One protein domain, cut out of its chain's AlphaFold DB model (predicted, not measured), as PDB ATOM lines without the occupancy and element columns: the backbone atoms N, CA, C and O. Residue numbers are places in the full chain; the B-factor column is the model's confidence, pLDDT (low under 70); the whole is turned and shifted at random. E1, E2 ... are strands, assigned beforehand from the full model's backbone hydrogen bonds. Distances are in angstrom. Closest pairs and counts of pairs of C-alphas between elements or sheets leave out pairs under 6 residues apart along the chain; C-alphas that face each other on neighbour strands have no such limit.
ATOM      1  N   ILE A 976      93.999 139.735 107.962       94.62
ATOM      2  CA  ILE A 976      93.273 138.816 107.079       94.62
ATOM      3  C   ILE A 976      92.951 137.581 107.924       94.62
ATOM      4  O   ILE A 976      93.816 137.115 108.664       94.62
ATOM      5  N   THR A 977      91.728 137.072 107.834       94.00
ATOM      6  CA  THR A 977      91.290 135.836 108.503       94.00
ATOM      7  C   THR A 977      90.393 135.042 107.573       94.00
ATOM      8  O   THR A 977      89.450 135.613 107.026       94.00
ATOM      9  N   PHE A 978      90.647 133.744 107.424       94.12
ATOM     10  CA  PHE A 978      89.655 132.838 106.851       94.12
ATOM     11  C   PHE A 978      88.467 132.652 107.805       94.12
ATOM     12  O   PHE A 978      88.602 132.838 109.014       94.12
ATOM     13  N   ASP A 979      87.321 132.281 107.243       91.06
ATOM     14  CA  ASP A 979      86.185 131.703 107.963       91.06
ATOM     15  C   ASP A 979      86.507 130.297 108.503       91.06
ATOM     16  O   ASP A 979      86.068 129.943 109.593       91.06
ATOM     17  N   GLN A 980      87.335 129.533 107.782       88.81
ATOM     18  CA  GLN A 980      87.787 128.191 108.149       88.81
ATOM     19  C   GLN A 980      89.293 127.992 107.893       88.81
ATOM     20  O   GLN A 980      89.810 128.279 106.813       88.81
ATOM     21  N   ASN A 981      90.015 127.446 108.877       89.19
ATOM     22  CA  ASN A 981      91.453 127.148 108.752       89.19
ATOM     23  C   ASN A 981      91.735 125.799 108.055       89.19
ATOM     24  O   ASN A 981      92.881 125.496 107.715       89.19
ATOM     25  N   THR A 982      90.695 124.997 107.826       92.56
ATOM     26  CA  THR A 982      90.741 123.708 107.128       92.56
ATOM     27  C   THR A 982      89.511 123.544 106.245       92.56
ATOM     28  O   THR A 982      88.429 123.957 106.657       92.56
ATOM     29  N   ALA A 983      89.643 122.867 105.106       91.62
ATOM     30  CA  ALA A 983      88.506 122.361 104.335       91.62
ATOM     31  C   ALA A 983      88.794 120.957 103.770       91.62
ATOM     32  O   ALA A 983      89.953 120.581 103.561       91.62
ATOM     33  N   LYS A 984      87.732 120.189 103.513       90.06
ATOM     34  CA  LYS A 984      87.765 118.881 102.841       90.06
ATOM     35  C   LYS A 984      87.031 119.021 101.504       90.06
ATOM     36  O   LYS A 984      85.983 119.660 101.468       90.06
ATOM     37  N   ILE A 985      87.583 118.460 100.433       90.38
ATOM     38  CA  ILE A 985      86.928 118.315  99.122       90.38
ATOM     39  C   ILE A 985      87.273 116.945  98.541       90.38
ATOM     40  O   ILE A 985      88.242 116.315  98.967       90.38
ATOM     41  N   PHE A 986      86.502 116.490  97.563       85.88
ATOM     42  CA  PHE A 986      86.671 115.160  96.991       85.88
ATOM     43  C   PHE A 986      87.478 115.156  95.690       85.88
ATOM     44  O   PHE A 986      87.494 116.123  94.926       85.88
ATOM     45  N   ARG A 987      88.155 114.038  95.441       82.19
ATOM     46  CA  ARG A 987      88.643 113.619  94.127       82.19
ATOM     47  C   ARG A 987      87.485 112.916  93.413       82.19
ATOM     48  O   ARG A 987      86.874 112.050  94.023       82.19
ATOM     49  N   VAL A 988      87.182 113.257  92.160       66.94
ATOM     50  CA  VAL A 988      86.169 112.535  91.366       66.94
ATOM     51  C   VAL A 988      86.655 112.359  89.930       66.94
ATOM     52  O   VAL A 988      87.173 113.302  89.331       66.94
ATOM     53  N   ALA A 989      86.449 111.146  89.426       47.41
ATOM     54  CA  ALA A 989      86.449 110.736  88.023       47.41
ATOM     55  C   ALA A 989      85.489 109.526  87.904       47.41
ATOM     56  O   ALA A 989      85.893 108.439  87.513       47.41
ATOM     57  N   GLY A 990      84.256 109.689  88.401       50.19
ATOM     58  CA  GLY A 990      83.294 108.609  88.651       50.19
ATOM     59  C   GLY A 990      81.926 109.141  89.104       50.19
ATOM     60  O   GLY A 990      81.712 110.353  89.139       50.19
ATOM     61  N   SER A 991      81.000 108.246  89.454       49.78
ATOM     62  CA  SER A 991      79.547 108.502  89.533       49.78
ATOM     63  C   SER A 991      79.016 109.142  90.831       49.78
ATOM     64  O   SER A 991      77.803 109.288  90.992       49.78
ATOM     65  N   THR A 992      79.877 109.551  91.769       61.97
ATOM     66  CA  THR A 992      79.437 110.128  93.056       61.97
ATOM     67  C   THR A 992      79.041 111.608  92.953       61.97
ATOM     68  O   THR A 992      79.630 112.390  92.206       61.97
ATOM     69  N   SER A 993      78.084 112.047  93.780       67.19
ATOM     70  CA  SER A 993      77.666 113.460  93.897       67.19
ATOM     71  C   SER A 993      78.603 114.310  94.779       67.19
ATOM     72  O   SER A 993      78.256 115.411  95.215       67.19
ATOM     73  N   ALA A 994      79.809 113.805  95.042       76.00
ATOM     74  CA  ALA A 994      80.744 114.328  96.024       76.00
ATOM     75  C   ALA A 994      81.370 115.680  95.592       76.00
ATOM     76  O   ALA A 994      81.900 115.800  94.481       76.00
ATOM     77  N   PRO A 995      81.384 116.722  96.448       80.25
ATOM     78  CA  PRO A 995      81.867 118.049  96.059       80.25
ATOM     79  C   PRO A 995      83.383 118.090  95.784       80.25
ATOM     80  O   PRO A 995      84.215 118.157  96.694       80.25
ATOM     81  N   THR A 996      83.747 118.151  94.498       87.94
ATOM     82  CA  THR A 996      85.131 118.354  94.006       87.94
ATOM     83  C   THR A 996      85.679 119.763  94.220       87.94
ATOM     84  O   THR A 996      86.853 120.039  93.949       87.94
ATOM     85  N   SER A 997      84.841 120.690  94.680       90.31
ATOM     86  CA  SER A 997      85.235 122.064  94.958       90.31
ATOM     87  C   SER A 997      84.496 122.632  96.162       90.31
ATOM     88  O   SER A 997      83.408 122.185  96.513       90.31
ATOM     89  N   THR A 998      85.106 123.631  96.792       92.44
ATOM     90  CA  THR A 998      84.535 124.382  97.913       92.44
ATOM     91  C   THR A 998      84.829 125.870  97.748       92.44
ATOM     92  O   THR A 998      85.709 126.256  96.977       92.44
ATOM     93  N   THR A 999      84.108 126.716  98.481       93.69
ATOM     94  CA  THR A 999      84.425 128.142  98.613       93.69
ATOM     95  C   THR A 999      84.770 128.445 100.064       93.69
ATOM     96  O   THR A 999      83.909 128.361 100.934       93.69
ATOM     97  N   ILE A1000      86.016 128.844 100.311       94.50
ATOM     98  CA  ILE A1000      86.473 129.360 101.609       94.50
ATOM     99  C   ILE A1000      86.496 130.892 101.558       94.50
ATOM    100  O   ILE A1000      86.846 131.466 100.525       94.50
ATOM    101  N   THR A1001      86.137 131.591 102.635       94.62
ATOM    102  CA  THR A1001      86.031 133.061 102.617       94.62
ATOM    103  C   THR A1001      87.097 133.711 103.483       94.62
ATOM    104  O   THR A1001      87.112 133.550 104.700       94.62
ATOM    105  N   ALA A1002      87.958 134.531 102.886       94.31
ATOM    106  CA  ALA A1002      88.853 135.401 103.639       94.31
ATOM    107  C   ALA A1002      88.187 136.760 103.898       94.31
ATOM    108  O   ALA A1002      87.769 137.441 102.965       94.31
ATOM    109  N   THR A1003      88.113 137.190 105.155       93.62
ATOM    110  CA  THR A1003      87.733 138.561 105.525       93.62
ATOM    111  C   THR A1003      88.993 139.412 105.674       93.62
ATOM    112  O   THR A1003      89.947 139.009 106.345       93.62
ATOM    113  N   ILE A1004      88.995 140.590 105.050       92.25
ATOM    114  CA  ILE A1004      90.083 141.572 105.078       92.25
ATOM    115  C   ILE A1004      89.598 142.785 105.878       92.25
ATOM    116  O   ILE A1004      88.529 143.319 105.593       92.25
ATOM    117  N   THR A1005      90.358 143.233 106.882       91.06
ATOM    118  CA  THR A1005      89.957 144.373 107.730       91.06
ATOM    119  C   THR A1005      90.992 145.492 107.750       91.06
ATOM    120  O   THR A1005      92.195 145.264 107.595       91.06
ATOM    121  N   GLY A1006      90.517 146.720 107.977       85.69
ATOM    122  CA  GLY A1006      91.341 147.932 107.948       85.69
ATOM    123  C   GLY A1006      91.427 148.609 106.580       85.69
ATOM    124  O   GLY A1006      92.444 149.234 106.316       85.69
ATOM    125  N   LEU A1007      90.398 148.462 105.738       83.81
ATOM    126  CA  LEU A1007      90.186 149.244 104.517       83.81
ATOM    127  C   LEU A1007      88.729 149.736 104.484       83.81
ATOM    128  O   LEU A1007      87.815 148.919 104.597       83.81
ATOM    129  N   THR A1008      88.511 151.037 104.300       73.81
ATOM    130  CA  THR A1008      87.187 151.645 104.067       73.81
ATOM    131  C   THR A1008      86.656 151.399 102.654       73.81
ATOM    132  O   THR A1008      85.454 151.213 102.470       73.81
ATOM    133  N   SER A1009      87.537 151.348 101.648       75.44
ATOM    134  CA  SER A1009      87.180 151.023 100.262       75.44
ATOM    135  C   SER A1009      87.522 149.576  99.911       75.44
ATOM    136  O   SER A1009      88.646 149.113 100.108       75.44
ATOM    137  N   THR A1010      86.548 148.867  99.342       70.94
ATOM    138  CA  THR A1010      86.632 147.444  98.976       70.94
ATOM    139  C   THR A1010      86.913 147.222  97.482       70.94
ATOM    140  O   THR A1010      87.183 146.098  97.051       70.94
ATOM    141  N   THR A1011      86.914 148.286  96.674       73.25
ATOM    142  CA  THR A1011      87.101 148.213  95.218       73.25
ATOM    143  C   THR A1011      88.553 147.876  94.856       73.25
ATOM    144  O   THR A1011      89.476 148.687  95.004       73.25
ATOM    145  N   GLY A1012      88.764 146.651  94.366       73.06
ATOM    146  CA  GLY A1012      90.084 146.131  93.998       73.06
ATOM    147  C   GLY A1012      91.021 146.001  95.201       73.06
ATOM    148  O   GLY A1012      92.087 146.620  95.216       73.06
ATOM    149  N   MET A1013      90.612 145.267  96.243       84.94
ATOM    150  CA  MET A1013      91.442 145.047  97.436       84.94
ATOM    151  C   MET A1013      92.825 144.452  97.093       84.94
ATOM    152  O   MET A1013      92.921 143.581  96.227       84.94
ATOM    153  N   PRO A1014      93.898 144.868  97.788       88.81
ATOM    154  CA  PRO A1014      95.251 144.395  97.522       88.81
ATOM    155  C   PRO A1014      95.552 143.052  98.203       88.81
ATOM    156  O   PRO A1014      96.141 143.002  99.285       88.81
ATOM    157  N   TYR A1015      95.194 141.952  97.541       90.69
ATOM    158  CA  TYR A1015      95.532 140.585  97.952       90.69
ATOM    159  C   TYR A1015      96.025 139.725  96.775       90.69
ATOM    160  O   TYR A1015      95.961 140.140  95.622       90.69
ATOM    161  N   GLU A1016      96.536 138.534  97.079       90.81
ATOM    162  CA  GLU A1016      96.888 137.465  96.137       90.81
ATOM    163  C   GLU A1016      96.559 136.108  96.783       90.81
ATOM    164  O   GLU A1016      96.594 135.999  98.012       90.81
ATOM    165  N   VAL A1017      96.214 135.091  95.984       93.19
ATOM    166  CA  VAL A1017      95.799 133.755  96.456       93.19
ATOM    167  C   VAL A1017      96.613 132.678  95.741       93.19
ATOM    168  O   VAL A1017      96.799 132.752  94.530       93.19
ATOM    169  N   THR A1018      97.110 131.686  96.482       92.88
ATOM    170  CA  THR A1018      98.024 130.645  95.975       92.88
ATOM    171  C   THR A1018      97.761 129.283  96.624       92.88
ATOM    172  O   THR A1018      97.335 129.228  97.775       92.88
ATOM    173  N   SER A1019      98.053 128.194  95.904       93.19
ATOM    174  CA  SER A1019      98.030 126.807  96.402       93.19
ATOM    175  C   SER A1019      99.462 126.279  96.499       93.19
ATOM    176  O   SER A1019     100.234 126.438  95.551       93.19
ATOM    177  N   SER A1020      99.839 125.654  97.620       90.81
ATOM    178  CA  SER A1020     101.193 125.111  97.812       90.81
ATOM    179  C   SER A1020     101.484 123.877  96.950       90.81
ATOM    180  O   SER A1020     102.643 123.596  96.655       90.81
ATOM    181  N   ASN A1021     100.444 123.142  96.551       82.88
ATOM    182  CA  ASN A1021     100.513 122.020  95.621       82.88
ATOM    183  C   ASN A1021      99.336 122.092  94.622       82.88
ATOM    184  O   ASN A1021      98.287 121.480  94.855       82.88
ATOM    185  N   PRO A1022      99.486 122.829  93.503       84.06
ATOM    186  CA  PRO A1022      98.432 122.974  92.499       84.06
ATOM    187  C   PRO A1022      98.121 121.676  91.738       84.06
ATOM    188  O   PRO A1022      97.099 121.623  91.065       84.06
ATOM    189  N   GLY A1023      98.959 120.636  91.860       76.81
ATOM    190  CA  GLY A1023      98.687 119.300  91.320       76.81
ATOM    191  C   GLY A1023      97.634 118.511  92.109       76.81
ATOM    192  O   GLY A1023      97.035 117.594  91.558       76.81
ATOM    193  N   ILE A1024      97.359 118.897  93.364       82.50
ATOM    194  CA  ILE A1024      96.292 118.323  94.207       82.50
ATOM    195  C   ILE A1024      95.015 119.171  94.112       82.50
ATOM    196  O   ILE A1024      93.944 118.656  93.791       82.50
ATOM    197  N   ALA A1025      95.114 120.484  94.349       87.94
ATOM    198  CA  ALA A1025      93.987 121.396  94.166       87.94
ATOM    199  C   ALA A1025      94.428 122.804  93.744       87.94
ATOM    200  O   ALA A1025      95.411 123.362  94.242       87.94
ATOM    201  N   THR A1026      93.644 123.388  92.844       92.00
ATOM    202  CA  THR A1026      93.787 124.751  92.316       92.00
ATOM    203  C   THR A1026      92.907 125.727  93.099       92.00
ATOM    204  O   THR A1026      91.963 125.310  93.769       92.00
ATOM    205  N   CYS A1027      93.200 127.029  93.037       93.38
ATOM    206  CA  CYS A1027      92.410 128.052  93.725       93.38
ATOM    207  C   CYS A1027      92.327 129.373  92.948       93.38
ATOM    208  O   CYS A1027      93.307 129.802  92.339       93.38
ATOM    209  N   SER A1028      91.186 130.055  93.043       91.94
ATOM    210  CA  SER A1028      90.950 131.400  92.503       91.94
ATOM    211  C   SER A1028      90.166 132.248  93.510       91.94
ATOM    212  O   SER A1028      89.357 131.720  94.268       91.94
ATOM    213  N   GLY A1029      90.436 133.556  93.571       90.31
ATOM    214  CA  GLY A1029      89.839 134.466  94.557       90.31
ATOM    215  C   GLY A1029      89.095 135.634  93.915       90.31
ATOM    216  O   GLY A1029      89.653 136.314  93.057       90.31
ATOM    217  N   THR A1030      87.873 135.894  94.383       89.06
ATOM    218  CA  THR A1030      87.003 136.985  93.920       89.06
ATOM    219  C   THR A1030      86.548 137.837  95.106       89.06
ATOM    220  O   THR A1030      86.034 137.324  96.101       89.06
ATOM    221  N   ALA A1031      86.722 139.157  95.011       86.69
ATOM    222  CA  ALA A1031      86.340 140.100  96.064       86.69
ATOM    223  C   ALA A1031      84.839 140.443  96.023       86.69
ATOM    224  O   ALA A1031      84.261 140.615  94.953       86.69
ATOM    225  N   SER A1032      84.223 140.586  97.196       82.38
ATOM    226  CA  SER A1032      82.834 141.012  97.380       82.38
ATOM    227  C   SER A1032      82.705 141.713  98.739       82.38
ATOM    228  O   SER A1032      82.761 141.080  99.795       82.38
ATOM    229  N   GLY A1033      82.616 143.047  98.727       84.31
ATOM    230  CA  GLY A1033      82.758 143.851  99.945       84.31
ATOM    231  C   GLY A1033      84.104 143.595 100.638       84.31
ATOM    232  O   GLY A1033      85.116 143.392  99.976       84.31
ATOM    233  N   ALA A1034      84.124 143.568 101.973       85.06
ATOM    234  CA  ALA A1034      85.326 143.271 102.770       85.06
ATOM    235  C   ALA A1034      85.715 141.771 102.794       85.06
ATOM    236  O   ALA A1034      86.585 141.357 103.566       85.06
ATOM    237  N   LYS A1035      85.054 140.939 101.981       90.88
ATOM    238  CA  LYS A1035      85.271 139.492 101.888       90.88
ATOM    239  C   LYS A1035      85.868 139.122 100.529       90.88
ATOM    240  O   LYS A1035      85.589 139.751  99.513       90.88
ATOM    241  N   VAL A1036      86.669 138.067 100.508       91.81
ATOM    242  CA  VAL A1036      87.185 137.414  99.303       91.81
ATOM    243  C   VAL A1036      86.700 135.972  99.331       91.81
ATOM    244  O   VAL A1036      87.106 135.203 100.202       91.81
ATOM    245  N   LYS A1037      85.824 135.613  98.391       93.81
ATOM    246  CA  LYS A1037      85.424 134.224  98.148       93.81
ATOM    247  C   LYS A1037      86.550 133.546  97.378       93.81
ATOM    248  O   LYS A1037      86.911 134.019  96.303       93.81
ATOM    249  N   ILE A1038      87.120 132.483  97.931       95.19
ATOM    250  CA  ILE A1038      88.185 131.701  97.304       95.19
ATOM    251  C   ILE A1038      87.619 130.335  96.945       95.19
ATOM    252  O   ILE A1038      87.407 129.493  97.817       95.19
ATOM    253  N   THR A1039      87.380 130.127  95.655       94.94
ATOM    254  CA  THR A1039      87.015 128.820  95.115       94.94
ATOM    255  C   THR A1039      88.264 127.952  95.085       94.94
ATOM    256  O   THR A1039      89.297 128.363  94.553       94.94
ATOM    257  N   VAL A1040      88.179 126.747  95.643       94.75
ATOM    258  CA  VAL A1040      89.242 125.737  95.623       94.75
ATOM    259  C   VAL A1040      88.685 124.486  94.957       94.75
ATOM    260  O   VAL A1040      87.648 123.993  95.391       94.75
ATOM    261  N   LYS A1041      89.345 123.981  93.909       92.12
ATOM    262  CA  LYS A1041      88.889 122.826  93.116       92.12
ATOM    263  C   LYS A1041      89.986 121.766  93.014       92.12
ATOM    264  O   LYS A1041      91.117 122.086  92.638       92.12
ATOM    265  N   ALA A1042      89.645 120.520  93.341       87.81
ATOM    266  CA  ALA A1042      90.516 119.360  93.183       87.81
ATOM    267  C   ALA A1042      90.855 119.120  91.701       87.81
ATOM    268  O   ALA A1042      90.067 119.444  90.813       87.81
ATOM    269  N   THR A1043      92.028 118.554  91.426       80.19
ATOM    270  CA  THR A1043      92.492 118.295  90.050       80.19
ATOM    271  C   THR A1043      91.988 116.984  89.450       80.19
ATOM    272  O   THR A1043      92.133 116.797  88.252       80.19
ATOM    273  N   GLY A1044      91.483 116.055  90.270       70.38
ATOM    274  CA  GLY A1044      91.237 114.658  89.876       70.38
ATOM    275  C   GLY A1044      92.503 113.781  89.860       70.38
ATOM    276  O   GLY A1044      92.411 112.567  90.023       70.38
ATOM    277  N   ASN A1045      93.695 114.378  89.774       65.06
ATOM    278  CA  ASN A1045      94.953 113.660  89.531       65.06
ATOM    279  C   ASN A1045      95.552 112.974  90.772       65.06
ATOM    280  O   ASN A1045      96.326 112.032  90.625       65.06
ATOM    281  N   ALA A1046      95.247 113.450  91.983       66.31
ATOM    282  CA  ALA A1046      95.755 112.882  93.234       66.31
ATOM    283  C   ALA A1046      94.893 113.287  94.442       66.31
ATOM    284  O   ALA A1046      94.351 114.394  94.485       66.31
ATOM    285  N   SER A1047      94.829 112.417  95.452       77.75
ATOM    286  CA  SER A1047      94.426 112.769  96.818       77.75
ATOM    287  C   SER A1047      95.613 113.361  97.606       77.75
ATOM    288  O   SER A1047      96.754 113.375  97.139       77.75
ATOM    289  N   GLY A1048      95.353 113.912  98.796       82.56
ATOM    290  CA  GLY A1048      96.370 114.467  99.698       82.56
ATOM    291  C   GLY A1048      96.066 115.892 100.174       82.56
ATOM    292  O   GLY A1048      94.930 116.356 100.138       82.56
ATOM    293  N   SER A1049      97.079 116.611 100.666       86.06
ATOM    294  CA  SER A1049      96.920 117.958 101.244       86.06
ATOM    295  C   SER A1049      97.601 119.058 100.423       86.06
ATOM    296  O   SER A1049      98.735 118.902  99.973       86.06
ATOM    297  N   THR A1050      96.952 120.221 100.331       91.75
ATOM    298  CA  THR A1050      97.563 121.494  99.915       91.75
ATOM    299  C   THR A1050      97.248 122.599 100.930       91.75
ATOM    300  O   THR A1050      96.283 122.512 101.689       91.75
ATOM    301  N   VAL A1051      98.054 123.659 100.957       94.81
ATOM    302  CA  VAL A1051      97.779 124.876 101.730       94.81
ATOM    303  C   VAL A1051      97.385 125.984 100.765       94.81
ATOM    304  O   VAL A1051      98.174 126.378  99.907       94.81
ATOM    305  N   ILE A1052      96.172 126.506 100.936       96.12
ATOM    306  CA  ILE A1052      95.683 127.686 100.230       96.12
ATOM    307  C   ILE A1052      96.034 128.915 101.065       96.12
ATOM    308  O   ILE A1052      95.555 129.079 102.188       96.12
TER     309      ILE A1052
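This is residues 976 to 1052 of the 1263 residues of the protein "S8 family serine peptidase" of Clostridia bacterium (UniProt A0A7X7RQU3). A long, strongly twisted sheet of four strands, E1, E3, E6 and E5, curves like an open trough, with E4 alongside its E5 edge and E7 continuing on that side towards one end of the model. E2 follows E1 towards the same end, beside the first residues of E3, and the trough is loosely made and not closed. The printed part has 77 residues, with no named helix and seven named strands, E1 to E7, in chain order. The sheet runs E1 - E3 - E6 - E5, all antiparallel, and the class is all strand. The whole is only just loose, close to compact, with a radius of gyration of the C-alphas of 13.9 A, and elongated, spanning 46 by 24 by 19 A.

In the sheet, E3, residues 997 to 1005, and E6, residues 1035 to 1042, are inner strands, antiparallel at 154 degrees, with N 1000 and O 1038 within hydrogen-bond range at 2.9 A. E5, residues 1025 to 1032, is an edge strand and forms a hairpin with E6, antiparallel at 160 degrees; N 1028 and O 1039 are within range at 3.0 A. At the other edge E1, residues 976 to 978, is antiparallel to E3 at 150 degrees, with N 1003 and O 977 within range at 2.8 A. From edge to edge the strands' lines turn by 60 degrees and the way across the sheet by 76 degrees. E2, residues 982 to 986, E4, residues 1015 to 1019, and E7, residues 1048 to 1052, pair with no named strand. The closest C-alphas of E4 and E5 are those of Ser 1019 and Thr 1026, 6.2 A apart. Those of E4 and E7 are of Ser 1019 and Ile 1052, 4.6 A apart. Those of E2 and E3 are of Ile 985 and Ser 997, 5.9 A apart. E2 and E7 are near each other, while E1 and E4 are apart.

E3 is the longest strand, 26.1 A from first to last C-alpha; E5 measures 22.8 A and E6 22.6 A. E1 begins at C-alpha 976 (93.273, 138.816, 107.079), E3 at C-alpha 997 (85.235, 122.064, 94.958), and E7 ends at C-alpha 1052 (95.683, 127.686, 100.230).

The C-alphas farthest apart, of Ser 991 and Thr 1008, are 46.2 A from each other. The printed part has no cut, and no link is long. Mean pLDDT of the printed part is 84.8; residues 988 to 993 and 1045 to 1046 are under 70.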